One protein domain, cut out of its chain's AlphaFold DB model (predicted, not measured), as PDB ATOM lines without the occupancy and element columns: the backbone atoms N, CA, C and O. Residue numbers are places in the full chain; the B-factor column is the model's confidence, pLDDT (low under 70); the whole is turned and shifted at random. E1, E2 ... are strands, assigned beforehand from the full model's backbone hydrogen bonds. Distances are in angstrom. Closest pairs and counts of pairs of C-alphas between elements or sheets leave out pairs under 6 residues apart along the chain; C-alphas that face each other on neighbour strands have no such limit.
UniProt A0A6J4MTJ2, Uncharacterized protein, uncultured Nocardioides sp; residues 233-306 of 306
ATOM      1  N   ALA A 233     101.093  -7.117  52.958       88.12
ATOM      2  CA  ALA A 233     101.973  -7.949  52.155       88.12
ATOM      3  C   ALA A 233     103.290  -7.241  51.802       88.12
ATOM      4  O   ALA A 233     103.281  -6.029  51.555       88.12
ATOM      5  N   PRO A 234     104.415  -7.978  51.721       89.75
ATOM      6  CA  PRO A 234     105.639  -7.462  51.136       89.75
ATOM      7  C   PRO A 234     105.423  -7.163  49.648       89.75
ATOM      8  O   PRO A 234     104.575  -7.761  48.979       89.75
ATOM      9  N   SER A 235     106.205  -6.222  49.122       88.19
ATOM     10  CA  SER A 235     106.236  -5.952  47.689       88.19
ATOM     11  C   SER A 235     106.867  -7.129  46.949       88.19
ATOM     12  O   SER A 235     107.991  -7.512  47.267       88.19
ATOM     13  N   TYR A 236     106.175  -7.645  45.936       89.31
ATOM     14  CA  TYR A 236     106.703  -8.637  45.006       89.31
ATOM     15  C   TYR A 236     106.916  -7.978  43.640       89.31
ATOM     16  O   TYR A 236     105.979  -7.423  43.056       89.31
ATOM     17  N   GLU A 237     108.159  -7.984  43.156       89.38
ATOM     18  CA  GLU A 237     108.500  -7.438  41.843       89.38
ATOM     19  C   GLU A 237     108.052  -8.412  40.751       89.38
ATOM     20  O   GLU A 237     108.480  -9.562  40.693       89.38
ATOM     21  N   THR A 238     107.165  -7.937  39.885       87.38
ATOM     22  CA  THR A 238     106.603  -8.694  38.766       87.38
ATOM     23  C   THR A 238     107.300  -8.329  37.460       87.38
ATOM     24  O   THR A 238     107.918  -7.268  37.337       87.38
ATOM     25  N   GLY A 239     107.200  -9.208  36.458       84.12
ATOM     26  CA  GLY A 239     107.551  -8.847  35.087       84.12
ATOM     27  C   GLY A 239     106.678  -7.689  34.569       84.12
ATOM     28  O   GLY A 239     105.635  -7.399  35.148       84.12
ATOM     29  N   PRO A 240     107.058  -7.034  33.455       81.75
ATOM     30  CA  PRO A 240     106.348  -5.857  32.934       81.75
ATOM     31  C   PRO A 240     104.865  -6.102  32.589       81.75
ATOM     32  O   PRO A 240     104.096  -5.143  32.497       81.75
ATOM     33  N   ASP A 241     104.474  -7.366  32.414       82.75
ATOM     34  CA  ASP A 241     103.136  -7.784  31.989       82.75
ATOM     35  C   ASP A 241     102.321  -8.489  33.086       82.75
ATOM     36  O   ASP A 241     101.139  -8.761  32.872       82.75
ATOM     37  N   ASP A 242     102.926  -8.762  34.244       86.69
ATOM     38  CA  ASP A 242     102.277  -9.465  35.351       86.69
ATOM     39  C   ASP A 242     101.832  -8.463  36.424       86.69
ATOM     40  O   ASP A 242     102.499  -7.461  36.689       86.69
ATOM     41  N   MET A 243     100.694  -8.723  37.064       89.56
ATOM     42  CA  MET A 243     100.191  -7.902  38.165       89.56
ATOM     43  C   MET A 243      99.859  -8.776  39.368       89.56
ATOM     44  O   MET A 243      99.124  -9.753  39.240       89.56
ATOM     45  N   VAL A 244     100.359  -8.394  40.546       91.31
ATOM     46  CA  VAL A 244      99.951  -9.011  41.814       91.31
ATOM     47  C   VAL A 244      98.516  -8.592  42.119       91.31
ATOM     48  O   VAL A 244      98.241  -7.416  42.349       91.31
ATOM     49  N   ILE A 245      97.603  -9.557  42.115       90.94
ATOM     50  CA  ILE A 245      96.195  -9.370  42.474       90.94
ATOM     51  C   ILE A 245      96.015  -9.477  43.981       90.94
ATOM     52  O   ILE A 245      95.267  -8.705  44.582       90.94
ATOM     53  N   GLN A 246      96.691 -10.449  44.589       91.75
ATOM     54  CA  GLN A 246      96.529 -10.772  45.995       91.75
ATOM     55  C   GLN A 246      97.800 -11.395  46.559       91.75
ATOM     56  O   GLN A 246      98.534 -12.071  45.843       91.75
ATOM     57  N   SER A 247      98.023 -11.187  47.853       94.00
ATOM     58  CA  SER A 247      99.122 -11.782  48.603       94.00
ATOM     59  C   SER A 247      98.601 -12.298  49.940       94.00
ATOM     60  O   SER A 247      97.835 -11.597  50.611       94.00
ATOM     61  N   VAL A 248      99.016 -13.500  50.322       93.94
ATOM     62  CA  VAL A 248      98.538 -14.211  51.515       93.94
ATOM     63  C   VAL A 248      99.727 -14.811  52.267       93.94
ATOM     64  O   VAL A 248     100.612 -15.351  51.605       93.94
ATOM     65  N   PRO A 249      99.809 -14.686  53.604       93.38
ATOM     66  CA  PRO A 249     100.876 -15.319  54.374       93.38
ATOM     67  C   PRO A 249     100.694 -16.842  54.427       93.38
ATOM     68  O   PRO A 249      99.572 -17.327  54.468       93.38
ATOM     69  N   LEU A 250     101.797 -17.586  54.468       91.94
ATOM     70  CA  LEU A 250     101.770 -19.040  54.664       91.94
ATOM     71  C   LEU A 250     101.845 -19.411  56.155       91.94
ATOM     72  O   LEU A 250     102.504 -18.685  56.910       91.94
ATOM     73  N   PRO A 251     101.277 -20.562  56.576       86.00
ATOM     74  CA  PRO A 251     101.367 -21.045  57.959       86.00
ATOM     75  C   PRO A 251     102.810 -21.224  58.457       86.00
ATOM     76  O   PRO A 251     103.135 -20.836  59.579       86.00
ATOM     77  N   ASP A 252     103.693 -21.735  57.595       86.75
ATOM     78  CA  ASP A 252     105.114 -21.977  57.897       86.75
ATOM     79  C   ASP A 252     106.002 -20.728  57.724       86.75
ATOM     80  O   ASP A 252     107.231 -20.803  57.808       86.75
ATOM     81  N   GLY A 253     105.390 -19.567  57.478       89.38
ATOM     82  CA  GLY A 253     106.076 -18.335  57.106       89.38
ATOM     83  C   GLY A 253     106.281 -18.198  55.595       89.38
ATOM     84  O   GLY A 253     106.269 -19.162  54.834       89.38
ATOM     85  N   GLY A 254     106.459 -16.956  55.140       94.44
ATOM     86  CA  GLY A 254     106.479 -16.624  53.713       94.44
ATOM     87  C   GLY A 254     105.123 -16.154  53.187       94.44
ATOM     88  O   GLY A 254     104.245 -15.772  53.963       94.44
ATOM     89  N   TRP A 255     104.989 -16.108  51.861       95.81
ATOM     90  CA  TRP A 255     103.849 -15.514  51.163       95.81
ATOM     91  C   TRP A 255     103.516 -16.252  49.870       95.81
ATOM     92  O   TRP A 255     104.409 -16.640  49.124       95.81
ATOM     93  N   VAL A 256     102.230 -16.367  49.557       95.62
ATOM     94  CA  VAL A 256     101.735 -16.740  48.229       95.62
ATOM     95  C   VAL A 256     101.209 -15.493  47.535       95.62
ATOM     96  O   VAL A 256     100.394 -14.755  48.094       95.62
ATOM     97  N   HIS A 257     101.661 -15.265  46.306       94.50
ATOM     98  CA  HIS A 257     101.213 -14.180  45.443       94.50
ATOM     99  C   HIS A 257     100.375 -14.733  44.289       94.50
ATOM    100  O   HIS A 257     100.849 -15.564  43.516       94.50
ATOM    101  N   LEU A 258      99.146 -14.237  44.143       93.25
ATOM    102  CA  LEU A 258      98.305 -14.471  42.974       93.25
ATOM    103  C   LEU A 258      98.626 -13.429  41.906       93.25
ATOM    104  O   LEU A 258      98.414 -12.233  42.114       93.25
ATOM    105  N   LEU A 259      99.095 -13.894  40.757       92.00
ATOM    106  CA  LEU A 259      99.424 -13.080  39.596       92.00
ATOM    107  C   LEU A 259      98.336 -13.199  38.526       92.00
ATOM    108  O   LEU A 259      97.793 -14.281  38.300       92.00
ATOM    109  N   ASP A 260      98.060 -12.102  37.825       89.06
ATOM    110  CA  ASP A 260      97.273 -12.080  36.588       89.06
ATOM    111  C   ASP A 260      98.179 -11.655  35.425       89.06
ATOM    112  O   ASP A 260      98.780 -10.579  35.462       89.06
ATOM    113  N   SER A 261      98.275 -12.518  34.410       77.38
ATOM    114  CA  SER A 261      99.141 -12.350  33.231       77.38
ATOM    115  C   SER A 261      98.374 -11.946  31.961       77.38
ATOM    116  O   SER A 261      98.807 -12.202  30.834       77.38
ATOM    117  N   SER A 262      97.214 -11.299  32.111       66.25
ATOM    118  CA  SER A 262      96.316 -10.894  31.013       66.25
ATOM    119  C   SER A 262      96.915  -9.966  29.940       66.25
ATOM    120  O   SER A 262      96.240  -9.687  28.948       66.25
ATOM    121  N   ARG A 263      98.165  -9.494  30.067       59.78
ATOM    122  CA  ARG A 263      98.792  -8.598  29.075       59.78
ATOM    123  C   ARG A 263      99.668  -9.271  28.025       59.78
ATOM    124  O   ARG A 263      99.969  -8.622  27.025       59.78
ATOM    125  N   ARG A 264     100.024 -10.549  28.186       54.31
ATOM    126  CA  ARG A 264     100.994 -11.214  27.294       54.31
ATOM    127  C   ARG A 264     100.538 -11.326  25.829       54.31
ATOM    128  O   ARG A 264     101.381 -11.258  24.946       54.31
ATOM    129  N   GLU A 265      99.236 -11.456  25.561       49.66
ATOM    130  CA  GLU A 265      98.707 -11.637  24.190       49.66
ATOM    131  C   GLU A 265      98.197 -10.341  23.535       49.66
ATOM    132  O   GLU A 265      98.155 -10.238  22.309       49.66
ATOM    133  N   ALA A 266      97.878  -9.303  24.318       50.88
ATOM    134  CA  ALA A 266      97.288  -8.068  23.788       50.88
ATOM    135  C   ALA A 266      98.249  -7.233  22.917       50.88
ATOM    136  O   ALA A 266      97.809  -6.311  22.227       50.88
ATOM    137  N   PHE A 267      99.554  -7.525  22.957       49.81
ATOM    138  CA  PHE A 267     100.559  -6.821  22.157       49.81
ATOM    139  C   PHE A 267     100.790  -7.426  20.764       49.81
ATOM    140  O   PHE A 267     101.272  -6.705  19.891       49.81
ATOM    141  N   GLU A 268     100.432  -8.694  20.523       52.78
ATOM    142  CA  GLU A 268     100.669  -9.353  19.224       52.78
ATOM    143  C   GLU A 268      99.413  -9.437  18.343       52.78
ATOM    144  O   GLU A 268      99.521  -9.357  17.118       52.78
ATOM    145  N   GLU A 269      98.214  -9.477  18.925       50.50
ATOM    146  CA  GLU A 269      96.958  -9.507  18.173       50.50
ATOM    147  C   GLU A 269      96.012  -8.434  18.721       50.50
ATOM    148  O   GLU A 269      95.613  -8.476  19.879       50.50
ATOM    149  N   GLY A 270      95.631  -7.447  17.899       49.94
ATOM    150  CA  GLY A 270      94.761  -6.312  18.265       49.94
ATOM    151  C   GLY A 270      93.311  -6.668  18.644       49.94
ATOM    152  O   GLY A 270      92.399  -5.863  18.447       49.94
ATOM    153  N   LEU A 271      93.081  -7.873  19.159       48.75
ATOM    154  CA  LEU A 271      91.840  -8.369  19.718       48.75
ATOM    155  C   LEU A 271      91.861  -8.173  21.233       48.75
ATOM    156  O   LEU A 271      92.691  -8.705  21.962       48.75
ATOM    157  N   ARG A 272      90.887  -7.405  21.715       47.34
ATOM    158  CA  ARG A 272      90.583  -7.257  23.135       47.34
ATOM    159  C   ARG A 272      89.988  -8.582  23.626       47.34
ATOM    160  O   ARG A 272      88.769  -8.704  23.694       47.34
ATOM    161  N   MET A 273      90.829  -9.579  23.907       44.09
ATOM    162  CA  MET A 273      90.409 -10.779  24.631       44.09
ATOM    163  C   MET A 273      90.126 -10.372  26.071       44.09
ATOM    164  O   MET A 273      91.001 -10.291  26.930       44.09
ATOM    165  N   SER A 274      88.874  -9.996  26.293       46.34
ATOM    166  CA  SER A 274      88.309  -9.826  27.612       46.34
ATOM    167  C   SER A 274      88.156 -11.203  28.259       46.34
ATOM    168  O   SER A 274      87.657 -12.132  27.633       46.34
ATOM    169  N   GLU A 275      88.537 -11.269  29.532       51.41
ATOM    170  CA  GLU A 275      87.993 -12.157  30.572       51.41
ATOM    171  C   GLU A 275      88.723 -13.456  30.933       51.41
ATOM    172  O   GLU A 275      88.507 -13.902  32.052       51.41
ATOM    173  N   THR A 276      89.654 -14.011  30.153       54.31
ATOM    174  CA  THR A 276      90.385 -15.231  30.581       54.31
ATOM    175  C   THR A 276      91.883 -14.988  30.774       54.31
ATOM    176  O   THR A 276      92.716 -15.595  30.102       54.31
ATOM    177  N   GLY A 277      92.243 -14.071  31.677       61.44
ATOM    178  CA  GLY A 277      93.633 -13.926  32.120       61.44
ATOM    179  C   GLY A 277      94.112 -15.219  32.783       61.44
ATOM    180  O   GLY A 277      93.434 -15.748  33.665       61.44
ATOM    181  N   ARG A 278      95.265 -15.753  32.356       76.81
ATOM    182  CA  ARG A 278      95.891 -16.892  33.040       76.81
ATOM    183  C   ARG A 278      96.379 -16.414  34.402       76.81
ATOM    184  O   ARG A 278      97.206 -15.500  34.475       76.81
ATOM    185  N   ARG A 279      95.854 -17.025  35.462       87.06
ATOM    186  CA  ARG A 279      96.309 -16.781  36.828       87.06
ATOM    187  C   ARG A 279      97.427 -17.746  37.184       87.06
ATOM    188  O   ARG A 279      97.376 -18.921  36.817       87.06
ATOM    189  N   ALA A 280      98.425 -17.237  37.887       89.81
ATOM    190  CA  ALA A 280      99.531 -18.035  38.391       89.81
ATOM    191  C   ALA A 280      99.784 -17.726  39.866       89.81
ATOM    192  O   ALA A 280      99.546 -16.607  40.315       89.81
ATOM    193  N   LEU A 281     100.265 -18.716  40.603       92.12
ATOM    194  CA  LEU A 281     100.668 -18.592  41.995       92.12
ATOM    195  C   LEU A 281     102.184 -18.589  42.085       92.12
ATOM    196  O   LEU A 281     102.851 -19.382  41.425       92.12
ATOM    197  N   VAL A 282     102.725 -17.701  42.907       94.00
ATOM    198  CA  VAL A 282     104.140 -17.704  43.269       94.00
ATOM    199  C   VAL A 282     104.254 -17.809  44.775       94.00
ATOM    200  O   VAL A 282     103.804 -16.924  45.499       94.00
ATOM    201  N   THR A 283     104.892 -18.877  45.229       94.69
ATOM    202  CA  THR A 283     105.200 -19.113  46.639       94.69
ATOM    203  C   THR A 283     106.584 -18.552  46.945       94.69
ATOM    204  O   THR A 283     107.560 -18.896  46.276       94.69
ATOM    205  N   CYS A 284     106.673 -17.689  47.948       95.06
ATOM    206  CA  CYS A 284     107.901 -17.087  48.446       95.06
ATOM    207  C   CYS A 284     108.136 -17.496  49.900       95.06
ATOM    208  O   CYS A 284     107.211 -17.493  50.709       95.06
ATOM    209  N   THR A 285     109.378 -17.812  50.246       94.31
ATOM    210  CA  THR A 285     109.782 -18.109  51.627       94.31
ATOM    211  C   THR A 285     109.827 -16.838  52.480       94.31
ATOM    212  O   THR A 285     109.784 -15.719  51.963       94.31
ATOM    213  N   GLU A 286     109.975 -16.981  53.801       92.31
ATOM    214  CA  GLU A 286     110.170 -15.839  54.713       92.31
ATOM    215  C   GLU A 286     111.412 -14.995  54.352       92.31
ATOM    216  O   GLU A 286     111.410 -13.776  54.521       92.31
ATOM    217  N   ALA A 287     112.448 -15.619  53.778       91.81
ATOM    218  CA  ALA A 287     113.650 -14.933  53.300       91.81
ATOM    219  C   ALA A 287     113.431 -14.130  51.998       91.81
ATOM    220  O   ALA A 287     114.346 -13.441  51.545       91.81
ATOM    221  N   GLY A 288     112.238 -14.208  51.396       90.69
ATOM    222  CA  GLY A 288     111.900 -13.557  50.129       90.69
ATOM    223  C   GLY A 288     112.353 -14.329  48.888       90.69
ATOM    224  O   GLY A 288     112.336 -13.778  47.789       90.69
ATOM    225  N   GLU A 289     112.768 -15.591  49.032       93.38
ATOM    226  CA  GLU A 289     113.115 -16.445  47.894       93.38
ATOM    227  C   GLU A 289     111.842 -17.035  47.288       93.38
ATOM    228  O   GLU A 289     111.105 -17.748  47.968       93.38
ATOM    229  N   CYS A 290     111.581 -16.740  46.016       94.62
ATOM    230  CA  CYS A 290     110.345 -17.119  45.338       94.62
ATOM    231  C   CYS A 290     110.554 -18.257  44.336       94.62
ATOM    232  O   CYS A 290     111.538 -18.279  43.593       94.62
ATOM    233  N   GLY A 291     109.605 -19.192  44.307       92.00
ATOM    234  CA  GLY A 291     109.551 -20.295  43.352       92.00
ATOM    235  C   GLY A 291     109.162 -19.861  41.934       92.00
ATOM    236  O   GLY A 291     108.930 -18.686  41.647       92.00
ATOM    237  N   SER A 292     109.088 -20.837  41.025       89.50
ATOM    238  CA  SER A 292     108.554 -20.601  39.676       89.50
ATOM    239  C   SER A 292     107.029 -20.437  39.727       89.50
ATOM    240  O   SER A 292     106.398 -21.144  40.506       89.50
ATOM    241  N   PRO A 293     106.423 -19.560  38.903       89.38
ATOM    242  CA  PRO A 293     104.972 -19.413  38.865       89.38
ATOM    243  C   PRO A 293     104.261 -20.706  38.443       89.38
ATOM    244  O   PRO A 293     104.568 -21.274  37.392       89.38
ATOM    245  N   GLU A 294     103.272 -21.129  39.223       88.62
ATOM    246  CA  GLU A 294     102.427 -22.294  38.955       88.62
ATOM    247  C   GLU A 294     101.079 -21.838  38.393       88.62
ATOM    248  O   GLU A 294     100.400 -20.998  38.979       88.62
ATOM    249  N   THR A 295     100.686 -22.341  37.219       85.38
ATOM    250  CA  THR A 295      99.423 -21.927  36.582       85.38
ATOM    251  C   THR A 295      98.237 -22.591  37.270       85.38
ATOM    252  O   THR A 295      98.181 -23.817  37.347       85.38
ATOM    253  N   VAL A 296      97.253 -21.796  37.691       80.56
ATOM    254  CA  VAL A 296      95.991 -22.307  38.238       80.56
ATOM    255  C   VAL A 296      95.100 -22.705  37.060       80.56
ATOM    256  O   VAL A 296      94.637 -21.851  36.305       80.56
ATOM    257  N   MET A 297      94.933 -24.012  36.850       65.25
ATOM    258  CA  MET A 297      94.246 -24.579  35.678       65.25
ATOM    259  C   MET A 297      92.712 -24.550  35.781       65.25
ATOM    260  O   MET A 297      92.033 -24.864  34.802       65.25
ATOM    261  N   GLU A 298      92.147 -24.182  36.930       60.50
ATOM    262  CA  GLU A 298      90.700 -24.223  37.128       60.50
ATOM    263  C   GLU A 298      89.978 -23.034  36.494       60.50
ATOM    264  O   GLU A 298      90.358 -21.870  36.642       60.50
ATOM    265  N   GLY A 299      88.911 -23.359  35.757       55.66
ATOM    266  CA  GLY A 299      88.146 -22.491  34.857       55.66
ATOM    267  C   GLY A 299      87.334 -21.379  35.523       55.66
ATOM    268  O   GLY A 299      86.279 -21.002  35.015       55.66
ATOM    269  N   THR A 300      87.799 -20.837  36.640       54.94
ATOM    270  CA  THR A 300      87.109 -19.796  37.394       54.94
ATOM    271  C   THR A 300      87.982 -18.559  37.483       54.94
ATOM    272  O   THR A 300      88.935 -18.473  38.255       54.94
ATOM    273  N   THR A 301      87.597 -17.530  36.741       60.69
ATOM    274  CA  THR A 301      88.216 -16.195  36.722       60.69
ATOM    275  C   THR A 301      88.029 -15.419  38.039       60.69
ATOM    276  O   THR A 301      88.245 -14.210  38.094       60.69
ATOM    277  N   ALA A 302      87.636 -16.094  39.123       77.19
ATOM    278  CA  ALA A 302      87.243 -15.512  40.401       77.19
ATOM    279  C   ALA A 302      87.890 -16.199  41.620       77.19
ATOM    280  O   ALA A 302      87.352 -16.074  42.717       77.19
ATOM    281  N   ILE A 303      89.035 -16.883  41.456       86.19
ATOM    282  CA  ILE A 303      89.803 -17.374  42.611       86.19
ATOM    283  C   ILE A 303      90.203 -16.206  43.527       86.19
ATOM    284  O   ILE A 303      90.697 -15.175  43.050       86.19
ATOM    285  N   ARG A 304      89.961 -16.368  44.826       88.81
ATOM    286  CA  ARG A 304      90.458 -15.520  45.914       88.81
ATOM    287  C   ARG A 304      91.246 -16.419  46.856       88.81
ATOM    288  O   ARG A 304      90.777 -17.508  47.163       88.81
ATOM    289  N   LEU A 305      92.413 -15.973  47.288       88.88
ATOM    290  CA  LEU A 305      93.253 -16.678  48.256       88.88
ATOM    291  C   LEU A 305      93.011 -16.112  49.646       88.88
ATOM    292  O   LEU A 305      92.699 -14.914  49.742       88.88
ATOM    293  N   ARG A 306      93.219 -16.880  50.716       85.88
ATOM    294  CA  ARG A 306      93.331 -16.247  52.021       85.88
ATOM    295  C   ARG A 306      94.090 -16.980  53.090       85.88
ATOM    296  O   ARG A 306      94.334 -18.179  52.881       85.88
TER     297      ARG A 306
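Overview. This is residues 233 to 306 of the 306 residues of an uncharacterized protein of uncultured Nocardioides sp (UniProt A0A6J4MTJ2). With little regular structure, a small three-stranded sheet has long unnamed stretches around it, and residues 267 to 272, between E2 and E3, stick out at one end. The printed 74 residues include E1, E2 and E3, in this order along the chain and across the sheet: a meander, each strand the antiparallel neighbour of the one before. The class is all strand, with 19 residues in named elements; the whole is only just compact, close to loose, with a radius of gyration of the C-alphas of 13.3 A, and spans 43 by 24 by 18 A.

Arrangement. E2, residues 255 to 260, forms hairpins with E1, residues 243 to 249, at 159 degrees (N 245 and O 258, 2.8 A), and E3, residues 279 to 284, at 157 degrees (N 257 and O 282, 2.8 A).

Along the chain. E1 spans 17.8 A from C-alpha 243 at (100.191, -7.902, 38.165) to C-alpha 249 at (100.876, -15.319, 54.374); E2 and E3 each span 16.4 A from first to last C-alpha, and E3 ends with C-alpha 284 at (107.901, -17.087, 48.446).

Size, cuts and confidence. The printed part has no cut. The E2 to E3 link is long. Residues 262 to 277 and 297 to 301 have pLDDT under 70.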